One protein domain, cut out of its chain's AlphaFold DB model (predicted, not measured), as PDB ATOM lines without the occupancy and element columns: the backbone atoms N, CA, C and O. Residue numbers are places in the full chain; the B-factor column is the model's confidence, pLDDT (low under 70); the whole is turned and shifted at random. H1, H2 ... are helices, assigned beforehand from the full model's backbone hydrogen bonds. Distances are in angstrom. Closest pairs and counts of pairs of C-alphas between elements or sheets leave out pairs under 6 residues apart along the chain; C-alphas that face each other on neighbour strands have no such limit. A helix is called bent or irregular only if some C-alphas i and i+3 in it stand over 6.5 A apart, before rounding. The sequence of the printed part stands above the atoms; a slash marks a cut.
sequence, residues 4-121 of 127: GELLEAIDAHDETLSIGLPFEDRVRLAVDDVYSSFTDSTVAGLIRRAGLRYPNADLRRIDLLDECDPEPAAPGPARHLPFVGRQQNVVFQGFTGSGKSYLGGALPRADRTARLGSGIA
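What this domain is: This is residues 4 to 121 of the 127 residues of an uncharacterized protein of Cryobacterium sp. TMT1-66-1 (UniProt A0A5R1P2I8). One long helix, H3, makes much of the longest axis; short H1 folds back on it near its first end, while H5 runs the opposite way alongside the later part of H3, offset from it and close to it near Ile 47 and Pro 108. Two long stretches with no named element, residues 50 to 81 and 86 to 99, lie before and after the small helix H4 and widen the H5 end; residues 65 to 74 and 93 to 98 stick out. The printed part has 118 residues with five named helices, H1 to H5 in that order, and no named strand; its class is all helix. It is loose, with a radius of gyration of the C-alphas of 18.9 A, and elongated, spanning 57 by 32 by 25 A.

How they stand to each other: Start with H1, residues 4 to 11, which touches residues 27 to 34 of H3, residues 23 to 49. Their closest C-alphas, those of Ala 9 and Ala 30, are 5.4 A apart, and the helices run opposite ways at a steep tilt of 41 degrees. Next comes H2, residues 15 to 18, close to H3 but not clearly touching, with the closest C-alphas, of Ser 18 and Arg 26, 7.0 A apart. Go on to H5, residues 100 to 119, which is close to H3 but not clearly touching: the closest C-alphas, of Ile 47 and Pro 108, are 7.4 A apart, at a shallow tilt of 15 degrees, opposite ways. H4, residues 82 to 85, only just touches residues 107 to 111 of H5, with 3 pairs of C-alphas within 8 A; the closest, of Val 84 and Asp 111, are 6.2 A apart. H1 and H5 are apart. In H1 and H3 every O i to N i+4 pair is within hydrogen-bond range, in H5 13 of 16 are, and H2 and H4 are too short for such a pair.

Where its parts are: Find C-alpha 4 at (364.308, 313.222, 128.601), where H1 begins; it is 10.4 A long. H2 is 5.0 A long. H3 runs 39.2 A from C-alpha 23 at (345.699, 314.791, 132.918) to C-alpha 49. H4 is 5.6 A long. H5 runs 29.4 A to C-alpha 119 at (350.771, 293.316, 133.864), with a kink of 41 degrees near residue 108; it is irregular, but only just, with C-alphas 105 and 108 6.8 A apart.

The domain as a whole: Look for the two C-alphas farthest apart at Ile 19 and Phe 95, 58.4 A. The printed part has no cut. The links H3 to H4 and H4 to H5 are long, with 32 and 14 residues; H1 to H2 and H2 to H3 are tight. The mean pLDDT of the printed part is 72.1, and residues 15 to 18, 63 to 82, 85 and 110 to 121 are under 70.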
ATOM      1  N   GLY A   4     364.426 312.749 129.983       86.25
ATOM      2  CA  GLY A   4     364.308 313.222 128.601       86.25
ATOM      3  C   GLY A   4     363.372 312.355 127.761       86.25
ATOM      4  O   GLY A   4     362.487 312.888 127.113       86.25
ATOM      5  N   GLU A   5     363.485 311.029 127.864       84.19
ATOM      6  CA  GLU A   5     362.592 310.056 127.215       84.19
ATOM      7  C   GLU A   5     361.133 310.277 127.643       84.19
ATOM      8  O   GLU A   5     360.218 310.171 126.832       84.19
ATOM      9  N   LEU A   6     360.914 310.621 128.917       84.88
ATOM     10  CA  LEU A   6     359.581 310.937 129.425       84.88
ATOM     11  C   LEU A   6     359.040 312.259 128.874       84.88
ATOM     12  O   LEU A   6     357.859 312.334 128.551       84.88
ATOM     13  N   LEU A   7     359.885 313.284 128.765       85.75
ATOM     14  CA  LEU A   7     359.502 314.558 128.164       85.75
ATOM     15  C   LEU A   7     359.148 314.383 126.683       85.75
ATOM     16  O   LEU A   7     358.092 314.838 126.264       85.75
ATOM     17  N   GLU A   8     359.969 313.652 125.926       86.88
ATOM     18  CA  GLU A   8     359.706 313.335 124.517       86.88
ATOM     19  C   GLU A   8     358.385 312.579 124.338       86.88
ATOM     20  O   GLU A   8     357.616 312.895 123.436       86.88
ATOM     21  N   ALA A   9     358.082 311.616 125.214       84.00
ATOM     22  CA  ALA A   9     356.813 310.897 125.170       84.00
ATOM     23  C   ALA A   9     355.613 311.793 125.503       84.00
ATOM     24  O   ALA A   9     354.547 311.618 124.920       84.00
ATOM     25  N   ILE A  10     355.774 312.752 126.422       83.06
ATOM     26  CA  ILE A  10     354.744 313.753 126.734       83.06
ATOM     27  C   ILE A  10     354.514 314.682 125.536       83.06
ATOM     28  O   ILE A  10     353.364 314.906 125.172       83.06
ATOM     29  N   ASP A  11     355.583 315.161 124.899       84.00
ATOM     30  CA  ASP A  11     355.509 316.039 123.724       84.00
ATOM     31  C   ASP A  11     354.956 315.321 122.481       84.00
ATOM     32  O   ASP A  11     354.341 315.946 121.619       84.00
ATOM     33  N   ALA A  12     355.148 314.002 122.383       83.06
ATOM     34  CA  ALA A  12     354.635 313.180 121.291       83.06
ATOM     35  C   ALA A  12     353.140 312.827 121.421       83.06
ATOM     36  O   ALA A  12     352.571 312.271 120.477       83.06
ATOM     37  N   HIS A  13     352.490 313.116 122.559       76.81
ATOM     38  CA  HIS A  13     351.051 312.876 122.709       76.81
ATOM     39  C   HIS A  13     350.254 313.755 121.747       76.81
ATOM     40  O   HIS A  13     350.314 314.980 121.792       76.81
ATOM     41  N   ASP A  14     349.440 313.115 120.912       75.31
ATOM     42  CA  ASP A  14     348.516 313.810 120.022       75.31
ATOM     43  C   ASP A  14     347.418 314.493 120.858       75.31
ATOM     44  O   ASP A  14     346.602 313.837 121.523       75.31
ATOM     45  N   GLU A  15     347.392 315.828 120.842       68.44
ATOM     46  CA  GLU A  15     346.367 316.616 121.533       68.44
ATOM     47  C   GLU A  15     344.961 316.198 121.085       68.44
ATOM     48  O   GLU A  15     344.068 316.055 121.914       68.44
ATOM     49  N   THR A  16     344.776 315.860 119.809       68.44
ATOM     50  CA  THR A  16     343.480 315.476 119.233       68.44
ATOM     51  C   THR A  16     342.931 314.180 119.828       68.44
ATOM     52  O   THR A  16     341.728 314.062 120.071       68.44
ATOM     53  N   LEU A  17     343.810 313.211 120.099       66.94
ATOM     54  CA  LEU A  17     343.451 311.919 120.699       66.94
ATOM     55  C   LEU A  17     343.296 312.001 122.224       66.94
ATOM     56  O   LEU A  17     342.710 311.107 122.836       66.94
ATOM     57  N   SER A  18     343.798 313.073 122.838       67.06
ATOM     58  CA  SER A  18     343.892 313.225 124.289       67.06
ATOM     59  C   SER A  18     342.962 314.298 124.878       67.06
ATOM     60  O   SER A  18     342.836 314.374 126.100       67.06
ATOM     61  N   ILE A  19     342.225 315.044 124.038       72.81
ATOM     62  CA  ILE A  19     341.207 316.055 124.412       72.81
ATOM     63  C   ILE A  19     340.175 315.543 125.437       72.81
ATOM     64  O   ILE A  19     339.657 316.323 126.232       72.81
ATOM     65  N   GLY A  20     339.869 314.241 125.440       75.50
ATOM     66  CA  GLY A  20     338.898 313.631 126.358       75.50
ATOM     67  C   GLY A  20     339.490 313.002 127.622       75.50
ATOM     68  O   GLY A  20     338.729 312.532 128.469       75.50
ATOM     69  N   LEU A  21     340.819 312.948 127.752       79.69
ATOM     70  CA  LEU A  21     341.486 312.235 128.840       79.69
ATOM     71  C   LEU A  21     341.862 313.187 129.987       79.69
ATOM     72  O   LEU A  21     342.487 314.228 129.752       79.69
ATOM     73  N   PRO A  22     341.559 312.825 131.248       84.94
ATOM     74  CA  PRO A  22     342.127 313.490 132.410       84.94
ATOM     75  C   PRO A  22     343.653 313.566 132.313       84.94
ATOM     76  O   PRO A  22     344.308 312.674 131.776       84.94
ATOM     77  N   PHE A  23     344.242 314.623 132.877       82.44
ATOM     78  CA  PHE A  23     345.699 314.791 132.918       82.44
ATOM     79  C   PHE A  23     346.424 313.545 133.450       82.44
ATOM     80  O   PHE A  23     347.413 313.118 132.862       82.44
ATOM     81  N   GLU A  24     345.899 312.931 134.511       85.31
ATOM     82  CA  GLU A  24     346.492 311.733 135.109       85.31
ATOM     83  C   GLU A  24     346.561 310.554 134.125       85.31
ATOM     84  O   GLU A  24     347.575 309.860 134.072       85.31
ATOM     85  N   ASP A  25     345.532 310.362 133.300       84.69
ATOM     86  CA  ASP A  25     345.495 309.272 132.324       84.69
ATOM     87  C   ASP A  25     346.476 309.514 131.169       84.69
ATOM     88  O   ASP A  25     347.129 308.580 130.707       84.69
ATOM     89  N   ARG A  26     346.663 310.774 130.759       82.31
ATOM     90  CA  ARG A  26     347.681 311.152 129.761       82.31
ATOM     91  C   ARG A  26     349.097 310.885 130.272       82.31
ATOM     92  O   ARG A  26     349.915 310.309 129.559       82.31
ATOM     93  N   VAL A  27     349.368 311.235 131.530       86.50
ATOM     94  CA  VAL A  27     350.660 310.951 132.171       86.50
ATOM     95  C   VAL A  27     350.885 309.448 132.310       86.50
ATOM     96  O   VAL A  27     351.980 308.978 132.008       86.50
ATOM     97  N   ARG A  28     349.868 308.672 132.711       87.31
ATOM     98  CA  ARG A  28     349.973 307.203 132.772       87.31
ATOM     99  C   ARG A  28     350.331 306.601 131.417       87.31
ATOM    100  O   ARG A  28     351.244 305.790 131.362       87.31
ATOM    101  N   LEU A  29     349.689 307.047 130.337       85.31
ATOM    102  CA  LEU A  29     350.006 306.577 128.986       85.31
ATOM    103  C   LEU A  29     351.445 306.911 128.574       85.31
ATOM    104  O   LEU A  29     352.130 306.050 128.030       85.31
ATOM    105  N   ALA A  30     351.922 308.129 128.857       85.75
ATOM    106  CA  ALA A  30     353.314 308.504 128.591       85.75
ATOM    107  C   ALA A  30     354.299 307.618 129.371       85.75
ATOM    108  O   ALA A  30     355.279 307.127 128.819       85.75
ATOM    109  N   VAL A  31     354.024 307.379 130.656       89.50
ATOM    110  CA  VAL A  31     354.857 306.517 131.503       89.50
ATOM    111  C   VAL A  31     354.861 305.078 130.992       89.50
ATOM    112  O   VAL A  31     355.929 304.473 130.937       89.50
ATOM    113  N   ASP A  32     353.708 304.540 130.597       86.25
ATOM    114  CA  ASP A  32     353.595 303.181 130.064       86.25
ATOM    115  C   ASP A  32     354.390 303.010 128.762       86.25
ATOM    116  O   ASP A  32     355.099 302.011 128.603       86.25
ATOM    117  N   ASP A  33     354.338 303.991 127.856       84.94
ATOM    118  CA  ASP A  33     355.089 303.962 126.597       84.94
ATOM    119  C   ASP A  33     356.608 303.995 126.834       84.94
ATOM    120  O   ASP A  33     357.355 303.126 126.369       84.94
ATOM    121  N   VAL A  34     357.065 304.928 127.671       88.00
ATOM    122  CA  VAL A  34     358.484 305.063 128.034       88.00
ATOM    123  C   VAL A  34     358.971 303.819 128.769       88.00
ATOM    124  O   VAL A  34     360.079 303.336 128.526       88.00
ATOM    125  N   TYR A  35     358.152 303.268 129.666       87.69
ATOM    126  CA  TYR A  35     358.478 302.045 130.386       87.69
ATOM    127  C   TYR A  35     358.617 300.859 129.434       87.69
ATOM    128  O   TYR A  35     359.611 300.133 129.509       87.69
ATOM    129  N   SER A  36     357.680 300.703 128.497       84.19
ATOM    130  CA  SER A  36     357.754 299.693 127.444       84.19
ATOM    131  C   SER A  36     359.061 299.835 126.654       84.19
ATOM    132  O   SER A  36     359.902 298.935 126.694       84.19
ATOM    133  N   SER A  37     359.324 301.006 126.068       86.56
ATOM    134  CA  SER A  37     360.544 301.288 125.290       86.56
ATOM    135  C   SER A  37     361.847 301.049 126.079       86.56
ATOM    136  O   SER A  37     362.812 300.443 125.589       86.56
ATOM    137  N   PHE A  38     361.875 301.439 127.354       87.56
ATOM    138  CA  PHE A  38     363.018 301.202 128.230       87.56
ATOM    139  C   PHE A  38     363.263 299.708 128.487       87.56
ATOM    140  O   PHE A  38     364.405 299.231 128.444       87.56
ATOM    141  N   THR A  39     362.207 298.940 128.751       84.38
ATOM    142  CA  THR A  39     362.347 297.490 128.936       84.38
ATOM    143  C   THR A  39     362.782 296.801 127.644       84.38
ATOM    144  O   THR A  39     363.622 295.898 127.680       84.38
ATOM    145  N   ASP A  40     362.306 297.277 126.494       84.62
ATOM    146  CA  ASP A  40     362.650 296.772 125.166       84.62
ATOM    147  C   ASP A  40     364.126 296.932 124.857       84.62
ATOM    148  O   ASP A  40     364.801 295.954 124.517       84.62
ATOM    149  N   SER A  41     364.639 298.148 125.023       85.81
ATOM    150  CA  SER A  41     366.053 298.462 124.818       85.81
ATOM    151  C   SER A  41     366.951 297.685 125.784       85.81
ATOM    152  O   SER A  41     367.996 297.162 125.383       85.81
ATOM    153  N   THR A  42     366.516 297.514 127.036       85.94
ATOM    154  CA  THR A  42     367.232 296.716 128.041       85.94
ATOM    155  C   THR A  42     367.324 295.247 127.627       85.94
ATOM    156  O   THR A  42     368.418 294.672 127.609       85.94
ATOM    157  N   VAL A  43     366.197 294.635 127.248       83.25
ATOM    158  CA  VAL A  43     366.141 293.236 126.797       83.25
ATOM    159  C   VAL A  43     366.942 293.047 125.510       83.25
ATOM    160  O   VAL A  43     367.728 292.104 125.419       83.25
ATOM    161  N   ALA A  44     366.820 293.955 124.540       84.50
ATOM    162  CA  ALA A  44     367.604 293.919 123.307       84.50
ATOM    163  C   ALA A  44     369.114 293.999 123.595       84.50
ATOM    164  O   ALA A  44     369.902 293.232 123.034       84.50
ATOM    165  N   GLY A  45     369.523 294.865 124.527       83.25
ATOM    166  CA  GLY A  45     370.905 294.969 124.988       83.25
ATOM    167  C   GLY A  45     371.414 293.683 125.646       83.25
ATOM    168  O   GLY A  45     372.546 293.270 125.383       83.25
ATOM    169  N   LEU A  46     370.590 293.027 126.469       83.88
ATOM    170  CA  LEU A  46     370.917 291.742 127.097       83.88
ATOM    171  C   LEU A  46     371.051 290.617 126.066       83.88
ATOM    172  O   LEU A  46     372.058 289.912 126.076       83.88
ATOM    173  N   ILE A  47     370.097 290.496 125.139       83.00
ATOM    174  CA  ILE A  47     370.133 289.518 124.039       83.00
ATOM    175  C   ILE A  47     371.398 289.706 123.195       83.00
ATOM    176  O   ILE A  47     372.079 288.729 122.882       83.00
ATOM    177  N   ARG A  48     371.757 290.959 122.879       83.19
ATOM    178  CA  ARG A  48     372.974 291.282 122.123       83.19
ATOM    179  C   ARG A  48     374.241 290.826 122.849       83.19
ATOM    180  O   ARG A  48     375.134 290.276 122.216       83.19
ATOM    181  N   ARG A  49     374.326 291.044 124.166       82.25
ATOM    182  CA  ARG A  49     375.487 290.640 124.983       82.25
ATOM    183  C   ARG A  49     375.551 289.134 125.246       82.25
ATOM    184  O   ARG A  49     376.640 288.617 125.455       82.25
ATOM    185  N   ALA A  50     374.416 288.438 125.218       79.38
ATOM    186  CA  ALA A  50     374.342 287.000 125.463       79.38
ATOM    187  C   ALA A  50     374.931 286.140 124.326       79.38
ATOM    188  O   ALA A  50     375.087 284.936 124.504       79.38
ATOM    189  N   GLY A  51     375.248 286.723 123.160       81.31
ATOM    190  CA  GLY A  51     375.909 285.998 122.066       81.31
ATOM    191  C   GLY A  51     375.074 284.847 121.492       81.31
ATOM    192  O   GLY A  51     375.618 283.842 121.039       81.31
ATOM    193  N   LEU A  52     373.742 284.963 121.542       82.38
ATOM    194  CA  LEU A  52     372.832 283.915 121.084       82.38
ATOM    195  C   LEU A  52     372.953 283.720 119.568       82.38
ATOM    196  O   LEU A  52     372.892 284.681 118.804       82.38
ATOM    197  N   ARG A  53     373.024 282.459 119.122       82.69
ATOM    198  CA  ARG A  53     373.066 282.111 117.688       82.69
ATOM    199  C   ARG A  53     371.841 282.620 116.919       82.69
ATOM    200  O   ARG A  53     371.950 282.966 115.749       82.69
ATOM    201  N   TYR A  54     370.685 282.660 117.580       85.31
ATOM    202  CA  TYR A  54     369.421 283.131 117.015       85.31
ATOM    203  C   TYR A  54     368.826 284.226 117.918       85.31
ATOM    204  O   TYR A  54     367.996 283.925 118.773       85.31
ATOM    205  N   PRO A  55     369.231 285.499 117.756       80.12
ATOM    206  CA  PRO A  55     368.801 286.591 118.642       80.12
ATOM    207  C   PRO A  55     367.313 286.955 118.486       80.12
ATOM    208  O   PRO A  55     366.701 287.527 119.386       80.12
ATOM    209  N   ASN A  56     366.714 286.603 117.344       82.81
ATOM    210  CA  ASN A  56     365.303 286.839 117.032       82.81
ATOM    211  C   ASN A  56     364.434 285.583 117.181       82.81
ATOM    212  O   ASN A  56     363.329 285.538 116.637       82.81
ATOM    213  N   ALA A  57     364.934 284.561 117.880       82.56
ATOM    214  CA  ALA A  57     364.154 283.369 118.162       82.56
ATOM    215  C   ALA A  57     362.962 283.705 119.072       82.56
ATOM    216  O   ALA A  57     363.060 284.509 120.002       82.56
ATOM    217  N   ASP A  58     361.820 283.098 118.767       80.00
ATOM    218  CA  ASP A  58     360.549 283.322 119.449       80.00
ATOM    219  C   ASP A  58     359.817 281.987 119.593       80.00
ATOM    220  O   ASP A  58     359.709 281.233 118.622       80.00
ATOM    221  N   LEU A  59     359.311 281.705 120.799       73.44
ATOM    222  CA  LEU A  59     358.555 280.487 121.091       73.44
ATOM    223  C   LEU A  59     357.233 280.429 120.319       73.44
ATOM    224  O   LEU A  59     356.738 279.340 120.062       73.44
ATOM    225  N   ARG A  60     356.683 281.578 119.909       75.06
ATOM    226  CA  ARG A  60     355.451 281.653 119.104       75.06
ATOM    227  C   ARG A  60     355.621 281.139 117.675       75.06
ATOM    228  O   ARG A  60     354.632 280.906 117.001       75.06
ATOM    229  N   ARG A  61     356.866 281.010 117.210       73.00
ATOM    230  CA  ARG A  61     357.220 280.468 115.887       73.00
ATOM    231  C   ARG A  61     357.547 278.975 115.930       73.00
ATOM    232  O   ARG A  61     358.061 278.440 114.956       73.00
ATOM    233  N   ILE A  62     357.369 278.339 117.086       71.31
ATOM    234  CA  ILE A  62     357.601 276.909 117.244       71.31
ATOM    235  C   ILE A  62     356.264 276.221 117.027       71.31
ATOM    236  O   ILE A  62     355.428 276.185 117.931       71.31
ATOM    237  N   ASP A  63     356.088 275.690 115.824       66.06
ATOM    238  CA  ASP A  63     354.959 274.831 115.502       66.06
ATOM    239  C   ASP A  63     355.185 273.467 116.161       66.06
ATOM    240  O   ASP A  63     356.261 272.871 116.041       66.06
ATOM    241  N   LEU A  64     354.192 272.987 116.907       60.06
ATOM    242  CA  LEU A  64     354.195 271.612 117.390       60.06
ATOM    243  C   LEU A  64     353.576 270.756 116.302       60.06
ATOM    244  O   LEU A  64     352.441 270.985 115.903       60.06
ATOM    245  N   LEU A  65     354.349 269.790 115.823       56.31
ATOM    246  CA  LEU A  65     353.814 268.704 115.022       56.31
ATOM    247  C   LEU A  65     353.124 267.736 115.984       56.31
ATOM    248  O   LEU A  65     353.751 267.289 116.947       56.31
ATOM    249  N   ASP A  66     351.860 267.418 115.704       52.41
ATOM    250  CA  ASP A  66     351.010 266.522 116.506       52.41
ATOM    251  C   ASP A  66     351.599 265.102 116.670       52.41
ATOM    252  O   ASP A  66     351.149 264.335 117.513       52.41
ATOM    253  N   GLU A  67     352.619 264.743 115.883       49.12
ATOM    254  CA  GLU A  67     353.316 263.447 115.931       49.12
ATOM    255  C   GLU A  67     354.394 263.351 117.023       49.12
ATOM    256  O   GLU A  67     354.902 262.266 117.305       49.12
ATOM    257  N   CYS A  68     354.778 264.469 117.644       47.84
ATOM    258  CA  CYS A  68     355.489 264.398 118.913       47.84
ATOM    259  C   CYS A  68     354.433 264.187 119.992       47.84
ATOM    260  O   CYS A  68     353.542 265.016 120.103       47.84
ATOM    261  N   ASP A  69     354.550 263.142 120.809       43.25
ATOM    262  CA  ASP A  69     353.864 263.083 122.100       43.25
ATOM    263  C   ASP A  69     354.559 264.063 123.065       43.25
ATOM    264  O   ASP A  69     355.633 263.764 123.600       43.25
ATOM    265  N   PRO A  70     353.967 265.229 123.357       52.09
ATOM    266  CA  PRO A  70     354.000 265.740 124.702       52.09
ATOM    267  C   PRO A  70     352.580 265.662 125.247       52.09
ATOM    268  O   PRO A  70     351.634 266.181 124.654       52.09
ATOM    269  N   GLU A  71     352.451 265.041 126.417       50.69
ATOM    270  CA  GLU A  71     351.332 265.251 127.334       50.69
ATOM    271  C   GLU A  71     350.829 266.710 127.222       50.69
ATOM    272  O   GLU A  71     351.663 267.625 127.186       50.69
ATOM    273  N   PRO A  72     349.510 266.951 127.076       44.34
ATOM    274  CA  PRO A  72     348.975 268.172 126.480       44.34
ATOM    275  C   PRO A  72     349.278 269.400 127.344       44.34
ATOM    276  O   PRO A  72     348.484 269.830 128.180       44.34
ATOM    277  N   ALA A  73     350.438 270.013 127.125       47.03
ATOM    278  CA  ALA A  73     350.745 271.340 127.615       47.03
ATOM    279  C   ALA A  73     349.970 272.324 126.733       47.03
ATOM    280  O   ALA A  73     350.334 272.553 125.580       47.03
ATOM    281  N   ALA A  74     348.869 272.831 127.289       42.72
ATOM    282  CA  ALA A  74     347.837 273.631 126.637       42.72
ATOM    283  C   ALA A  74     348.340 274.564 125.505       42.72
ATOM    284  O   ALA A  74     349.318 275.300 125.693       42.72
ATOM    285  N   PRO A  75     347.644 274.601 124.352       41.56
ATOM    286  CA  PRO A  75     347.961 275.517 123.267       41.56
ATOM    287  C   PRO A  75     347.582 276.948 123.670       41.56
ATOM    288  O   PRO A  75     346.425 277.253 123.948       41.56
ATOM    289  N   GLY A  76     348.564 277.847 123.712       41.09
ATOM    290  CA  GLY A  76     348.331 279.267 123.951       41.09
ATOM    291  C   GLY A  76     349.621 280.095 123.959       41.09
ATOM    292  O   GLY A  76     350.697 279.562 124.238       41.09
ATOM    293  N   PRO A  77     349.542 281.411 123.687       45.44
ATOM    294  CA  PRO A  77     350.701 282.314 123.636       45.44
ATOM    295  C   PRO A  77     351.434 282.475 124.982       45.44
ATOM    296  O   PRO A  77     352.513 283.065 125.026       45.44
ATOM    297  N   ALA A  78     350.881 281.933 126.069       49.00
ATOM    298  CA  ALA A  78     351.484 281.886 127.393       49.00
ATOM    299  C   ALA A  78     351.801 280.432 127.778       49.00
ATOM    300  O   ALA A  78     351.090 279.807 128.563       49.00
ATOM    301  N   ARG A  79     352.895 279.881 127.240       57.09
ATOM    302  CA  ARG A  79     353.486 278.665 127.816       57.09
ATOM    303  C   ARG A  79     353.929 278.994 129.243       57.09
ATOM    304  O   ARG A  79     354.786 279.855 129.436       57.09
ATOM    305  N   HIS A  80     353.346 278.330 130.240       58.78
ATOM    306  CA  HIS A  80     353.797 278.452 131.623       58.78
ATOM    307  C   HIS A  80     355.187 277.812 131.737       58.78
ATOM    308  O   HIS A  80     355.324 276.591 131.719       58.78
ATOM    309  N   LEU A  81     356.228 278.644 131.806       66.94
ATOM    310  CA  LEU A  81     357.627 278.230 131.926       66.94
ATOM    311  C   LEU A  81     358.076 278.466 133.381       66.94
ATOM    312  O   LEU A  81     358.679 279.501 133.675       66.94
ATOM    313  N   PRO A  82     357.782 277.549 134.326       67.94
ATOM    314  CA  PRO A  82     358.024 277.777 135.756       67.94
ATOM    315  C   PRO A  82     359.502 278.026 136.078       67.94
ATOM    316  O   PRO A  82     359.829 278.732 137.028       67.94
ATOM    317  N   PHE A  83     360.399 277.464 135.270       70.31
ATOM    318  CA  PHE A  83     361.844 277.630 135.395       70.31
ATOM    319  C   PHE A  83     362.328 279.031 135.000       70.31
ATOM    320  O   PHE A  83     363.330 279.490 135.540       70.31
ATOM    321  N   VAL A  84     361.611 279.733 134.112       71.56
ATOM    322  CA  VAL A  84     361.950 281.105 133.703       71.56
ATOM    323  C   VAL A  84     361.709 282.067 134.864       71.56
ATOM    324  O   VAL A  84     362.615 282.798 135.256       71.56
ATOM    325  N   GLY A  85     360.529 281.992 135.491       68.94
ATOM    326  CA  GLY A  85     360.203 282.818 136.659       68.94
ATOM    327  C   GLY A  85     361.087 282.530 137.880       68.94
ATOM    328  O   GLY A  85     361.329 283.421 138.688       68.94
ATOM    329  N   ARG A  86     361.605 281.301 137.998       73.94
ATOM    330  CA  ARG A  86     362.515 280.872 139.075       73.94
ATOM    331  C   ARG A  86     364.002 281.041 138.742       73.94
ATOM    332  O   ARG A  86     364.825 280.659 139.564       73.94
ATOM    333  N   GLN A  87     364.341 281.568 137.561       72.25
ATOM    334  CA  GLN A  87     365.724 281.758 137.101       72.25
ATOM    335  C   GLN A  87     366.578 280.477 137.200       72.25
ATOM    336  O   GLN A  87     367.734 280.508 137.615       72.25
ATOM    337  N   GLN A  88     365.992 279.330 136.849       75.19
ATOM    338  CA  GLN A  88     366.659 278.030 136.932       75.19
ATOM    339  C   GLN A  88     367.399 277.692 135.635       75.19
ATOM    340  O   GLN A  88     366.953 278.025 134.536       75.19
ATOM    341  N   ASN A  89     368.514 276.974 135.768       79.00
ATOM    342  CA  ASN A  89     369.247 276.433 134.627       79.00
ATOM    343  C   ASN A  89     368.411 275.354 133.925       79.00
ATOM    344  O   ASN A  89     367.821 274.497 134.581       79.00
ATOM    345  N   VAL A  90     368.402 275.369 132.591       79.25
ATOM    346  CA  VAL A  90     367.669 274.403 131.761       79.25
ATOM    347  C   VAL A  90     368.627 273.736 130.788       79.25
ATOM    348  O   VAL A  90     369.442 274.401 130.149       79.25
ATOM    349  N   VAL A  91     368.504 272.418 130.655       79.50
ATOM    350  CA  VAL A  91     369.252 271.609 129.689       79.50
ATOM    351  C   VAL A  91     368.282 271.126 128.616       79.50
ATOM    352  O   VAL A  91     367.253 270.532 128.928       79.50
ATOM    353  N   PHE A  92     368.606 271.372 127.346       77.06
ATOM    354  CA  PHE A  92     367.825 270.877 126.213       77.06
ATOM    355  C   PHE A  92     368.440 269.588 125.662       77.06
ATOM    356  O   PHE A  92     369.594 269.591 125.232       77.06
ATOM    357  N   GLN A  93     367.661 268.509 125.606       78.12
ATOM    358  CA  GLN A  93     368.085 267.202 125.093       78.12
ATOM    359  C   GLN A  93     367.275 266.807 123.847       78.12
ATOM    360  O   GLN A  93     366.115 267.176 123.712       78.12
ATOM    361  N   GLY A  94     367.905 266.104 122.897       79.44
ATOM    362  CA  GLY A  94     367.266 265.601 121.670       79.44
ATOM    363  C   GLY A  94     368.248 265.461 120.500       79.44
ATOM    364  O   GLY A  94     369.417 265.831 120.626       79.44
ATOM    365  N   PHE A  95     367.775 265.041 119.327       75.31
ATOM    366  CA  PHE A  95     368.600 264.828 118.122       75.31
ATOM    367  C   PHE A  95     369.124 266.118 117.471       75.31
ATOM    368  O   PHE A  95     368.481 267.166 117.516       75.31
ATOM    369  N   THR A  96     370.309 266.095 116.859       75.75
ATOM    370  CA  THR A  96     370.828 267.244 116.088       75.75
ATOM    371  C   THR A  96     369.813 267.691 115.032       75.75
ATOM    372  O   THR A  96     369.205 266.855 114.378       75.75
ATOM    373  N   GLY A  97     369.599 269.002 114.882       75.81
ATOM    374  CA  GLY A  97     368.567 269.541 113.983       75.81
ATOM    375  C   GLY A  97     367.184 269.735 114.621       75.81
ATOM    376  O   GLY A  97     366.384 270.479 114.074       75.81
ATOM    377  N   SER A  98     366.929 269.212 115.827       74.25
ATOM    378  CA  SER A  98     365.634 269.341 116.529       74.25
ATOM    379  C   SER A  98     365.317 270.740 117.100       74.25
ATOM    380  O   SER A  98     364.503 270.870 118.008       74.25
ATOM    381  N   GLY A  99     366.032 271.791 116.690       77.62
ATOM    382  CA  GLY A  99     365.751 273.158 117.151       77.62
ATOM    383  C   GLY A  99     366.188 273.520 118.582       77.62
ATOM    384  O   GLY A  99     365.875 274.614 119.038       77.62
ATOM    385  N   LYS A 100     366.973 272.695 119.296       84.25
ATOM    386  CA  LYS A 100     367.459 273.016 120.668       84.25
ATOM    387  C   LYS A 100     368.164 274.373 120.785       84.25
ATOM    388  O   LYS A 100     367.938 275.113 121.737       84.25
ATOM    389  N   SER A 101     369.001 274.727 119.806       81.00
ATOM    390  CA  SER A 101     369.675 276.034 119.777       81.00
ATOM    391  C   SER A 101     368.706 277.192 119.528       81.00
ATOM    392  O   SER A 101     368.958 278.304 119.981       81.00
ATOM    393  N   TYR A 102     367.604 276.942 118.814       81.94
ATOM    394  CA  TYR A 102     366.545 277.926 118.596       81.94
ATOM    395  C   TYR A 102     365.715 278.119 119.872       81.94
ATOM    396  O   TYR A 102     365.503 279.252 120.295       81.94
ATOM    397  N   LEU A 103     365.353 277.025 120.555       78.69
ATOM    398  CA  LEU A 103     364.694 277.053 121.867       78.69
ATOM    399  C   LEU A 103     365.505 277.844 122.904       78.69
ATOM    400  O   LEU A 103     364.952 278.707 123.583       78.69
ATOM    401  N   GLY A 104     366.820 277.618 122.976       78.00
ATOM    402  CA  GLY A 104     367.707 278.379 123.861       78.00
ATOM    403  C   GLY A 104     367.734 279.882 123.557       78.00
ATOM    404  O   GLY A 104     367.783 280.690 124.478       78.00
ATOM    405  N   GLY A 105     367.634 280.268 122.280       78.31
ATOM    406  CA  GLY A 105     367.536 281.673 121.875       78.31
ATOM    407  C   GLY A 105     366.173 282.315 122.161       78.31
ATOM    408  O   GLY A 105     366.097 283.526 122.350       78.31
ATOM    409  N   ALA A 106     365.101 281.520 122.201       80.19
ATOM    410  CA  ALA A 106     363.731 282.001 122.371       80.19
ATOM    411  C   ALA A 106     363.328 282.224 123.840       80.19
ATOM    412  O   ALA A 106     362.463 283.057 124.124       80.19
ATOM    413  N   LEU A 107     363.959 281.513 124.783       76.31
ATOM    414  CA  LEU A 107     363.647 281.606 126.216       76.31
ATOM    415  C   LEU A 107     363.765 283.024 126.810       76.31
ATOM    416  O   LEU A 107     362.822 283.442 127.486       76.31
ATOM    417  N   PRO A 108     364.842 283.798 126.566       71.88
ATOM    418  CA  PRO A 108     364.978 285.140 127.141       71.88
ATOM    419  C   PRO A 108     363.852 286.092 126.722       71.88
ATOM    420  O   PRO A 108     363.466 286.982 127.476       71.88
ATOM    421  N   ARG A 109     363.298 285.897 125.519       72.62
ATOM    422  CA  ARG A 109     362.196 286.707 124.987       72.62
ATOM    423  C   ARG A 109     360.839 286.269 125.541       72.62
ATOM    424  O   ARG A 109     359.952 287.100 125.709       72.62
ATOM    425  N   ALA A 110     360.691 284.987 125.863       67.38
ATOM    426  CA  ALA A 110     359.477 284.437 126.455       67.38
ATOM    427  C   ALA A 110     359.227 284.920 127.894       67.38
ATOM    428  O   ALA A 110     358.072 285.162 128.241       67.38
ATOM    429  N   ASP A 111     360.281 285.126 128.702       63.38
ATOM    430  CA  ASP A 111     360.165 285.742 130.041       63.38
ATOM    431  C   ASP A 111     359.452 287.098 129.969       63.38
ATOM    432  O   ASP A 111     358.517 287.377 130.720       63.38
ATOM    433  N   ARG A 112     359.835 287.927 128.992       61.53
ATOM    434  CA  ARG A 112     359.216 289.232 128.762       61.53
ATOM    435  C   ARG A 112     357.722 289.113 128.446       61.53
ATOM    436  O   ARG A 112     356.924 289.829 129.045       61.53
ATOM    437  N   THR A 113     357.332 288.222 127.536       55.97
ATOM    438  CA  THR A 113     355.916 288.031 127.170       55.97
ATOM    439  C   THR A 113     355.090 287.536 128.362       55.97
ATOM    440  O   THR A 113     353.978 288.015 128.576       55.97
ATOM    441  N   ALA A 114     355.646 286.639 129.186       54.97
ATOM    442  CA  ALA A 114     354.995 286.156 130.405       54.97
ATOM    443  C   ALA A 114     354.820 287.263 131.469       54.97
ATOM    444  O   ALA A 114     353.787 287.324 132.143       54.97
ATOM    445  N   ARG A 115     355.790 288.182 131.588       50.22
ATOM    446  CA  ARG A 115     355.703 289.359 132.473       50.22
ATOM    447  C   ARG A 115     354.710 290.415 131.970       50.22
ATOM    448  O   ARG A 115     353.990 290.994 132.773       50.22
ATOM    449  N   LEU A 116     354.609 290.636 130.658       45.78
ATOM    450  CA  LEU A 116     353.630 291.571 130.080       45.78
ATOM    451  C   LEU A 116     352.189 291.036 130.168       45.78
ATOM    452  O   LEU A 116     351.270 291.794 130.470       45.78
ATOM    453  N   GLY A 117     351.983 289.723 130.002       39.88
ATOM    454  CA  GLY A 117     350.664 289.090 130.148       39.88
ATOM    455  C   GLY A 117     350.101 289.107 131.576       39.88
ATOM    456  O   GLY A 117     348.889 289.015 131.757       39.88
ATOM    457  N   SER A 118     350.956 289.271 132.588       38.91
ATOM    458  CA  SER A 118     350.550 289.447 133.992       38.91
ATOM    459  C   SER A 118     350.374 290.919 134.400       38.91
ATOM    460  O   SER A 118     349.717 291.187 135.404       38.91
ATOM    461  N   GLY A 119     350.887 291.873 133.611       31.73
ATOM    462  CA  GLY A 119     350.771 293.316 133.864       31.73
ATOM    463  C   GLY A 119     349.481 293.967 133.348       31.73
ATOM    464  O   GLY A 119     349.011 294.931 133.940       31.73
ATOM    465  N   ILE A 120     348.856 293.420 132.298       33.47
ATOM    466  CA  ILE A 120     347.634 293.995 131.684       33.47
ATOM    467  C   ILE A 120     346.350 293.592 132.453       33.47
ATOM    468  O   ILE A 120     345.270 294.134 132.232       33.47
ATOM    469  N   ALA A 121     346.454 292.694 133.440       33.19
ATOM    470  CA  ALA A 121     345.342 292.260 134.285       33.19
ATOM    471  C   ALA A 121     345.270 293.006 135.636       33.19
ATOM    472  O   ALA A 121     345.013 292.390 136.668       33.19
TER     473      ALA A 121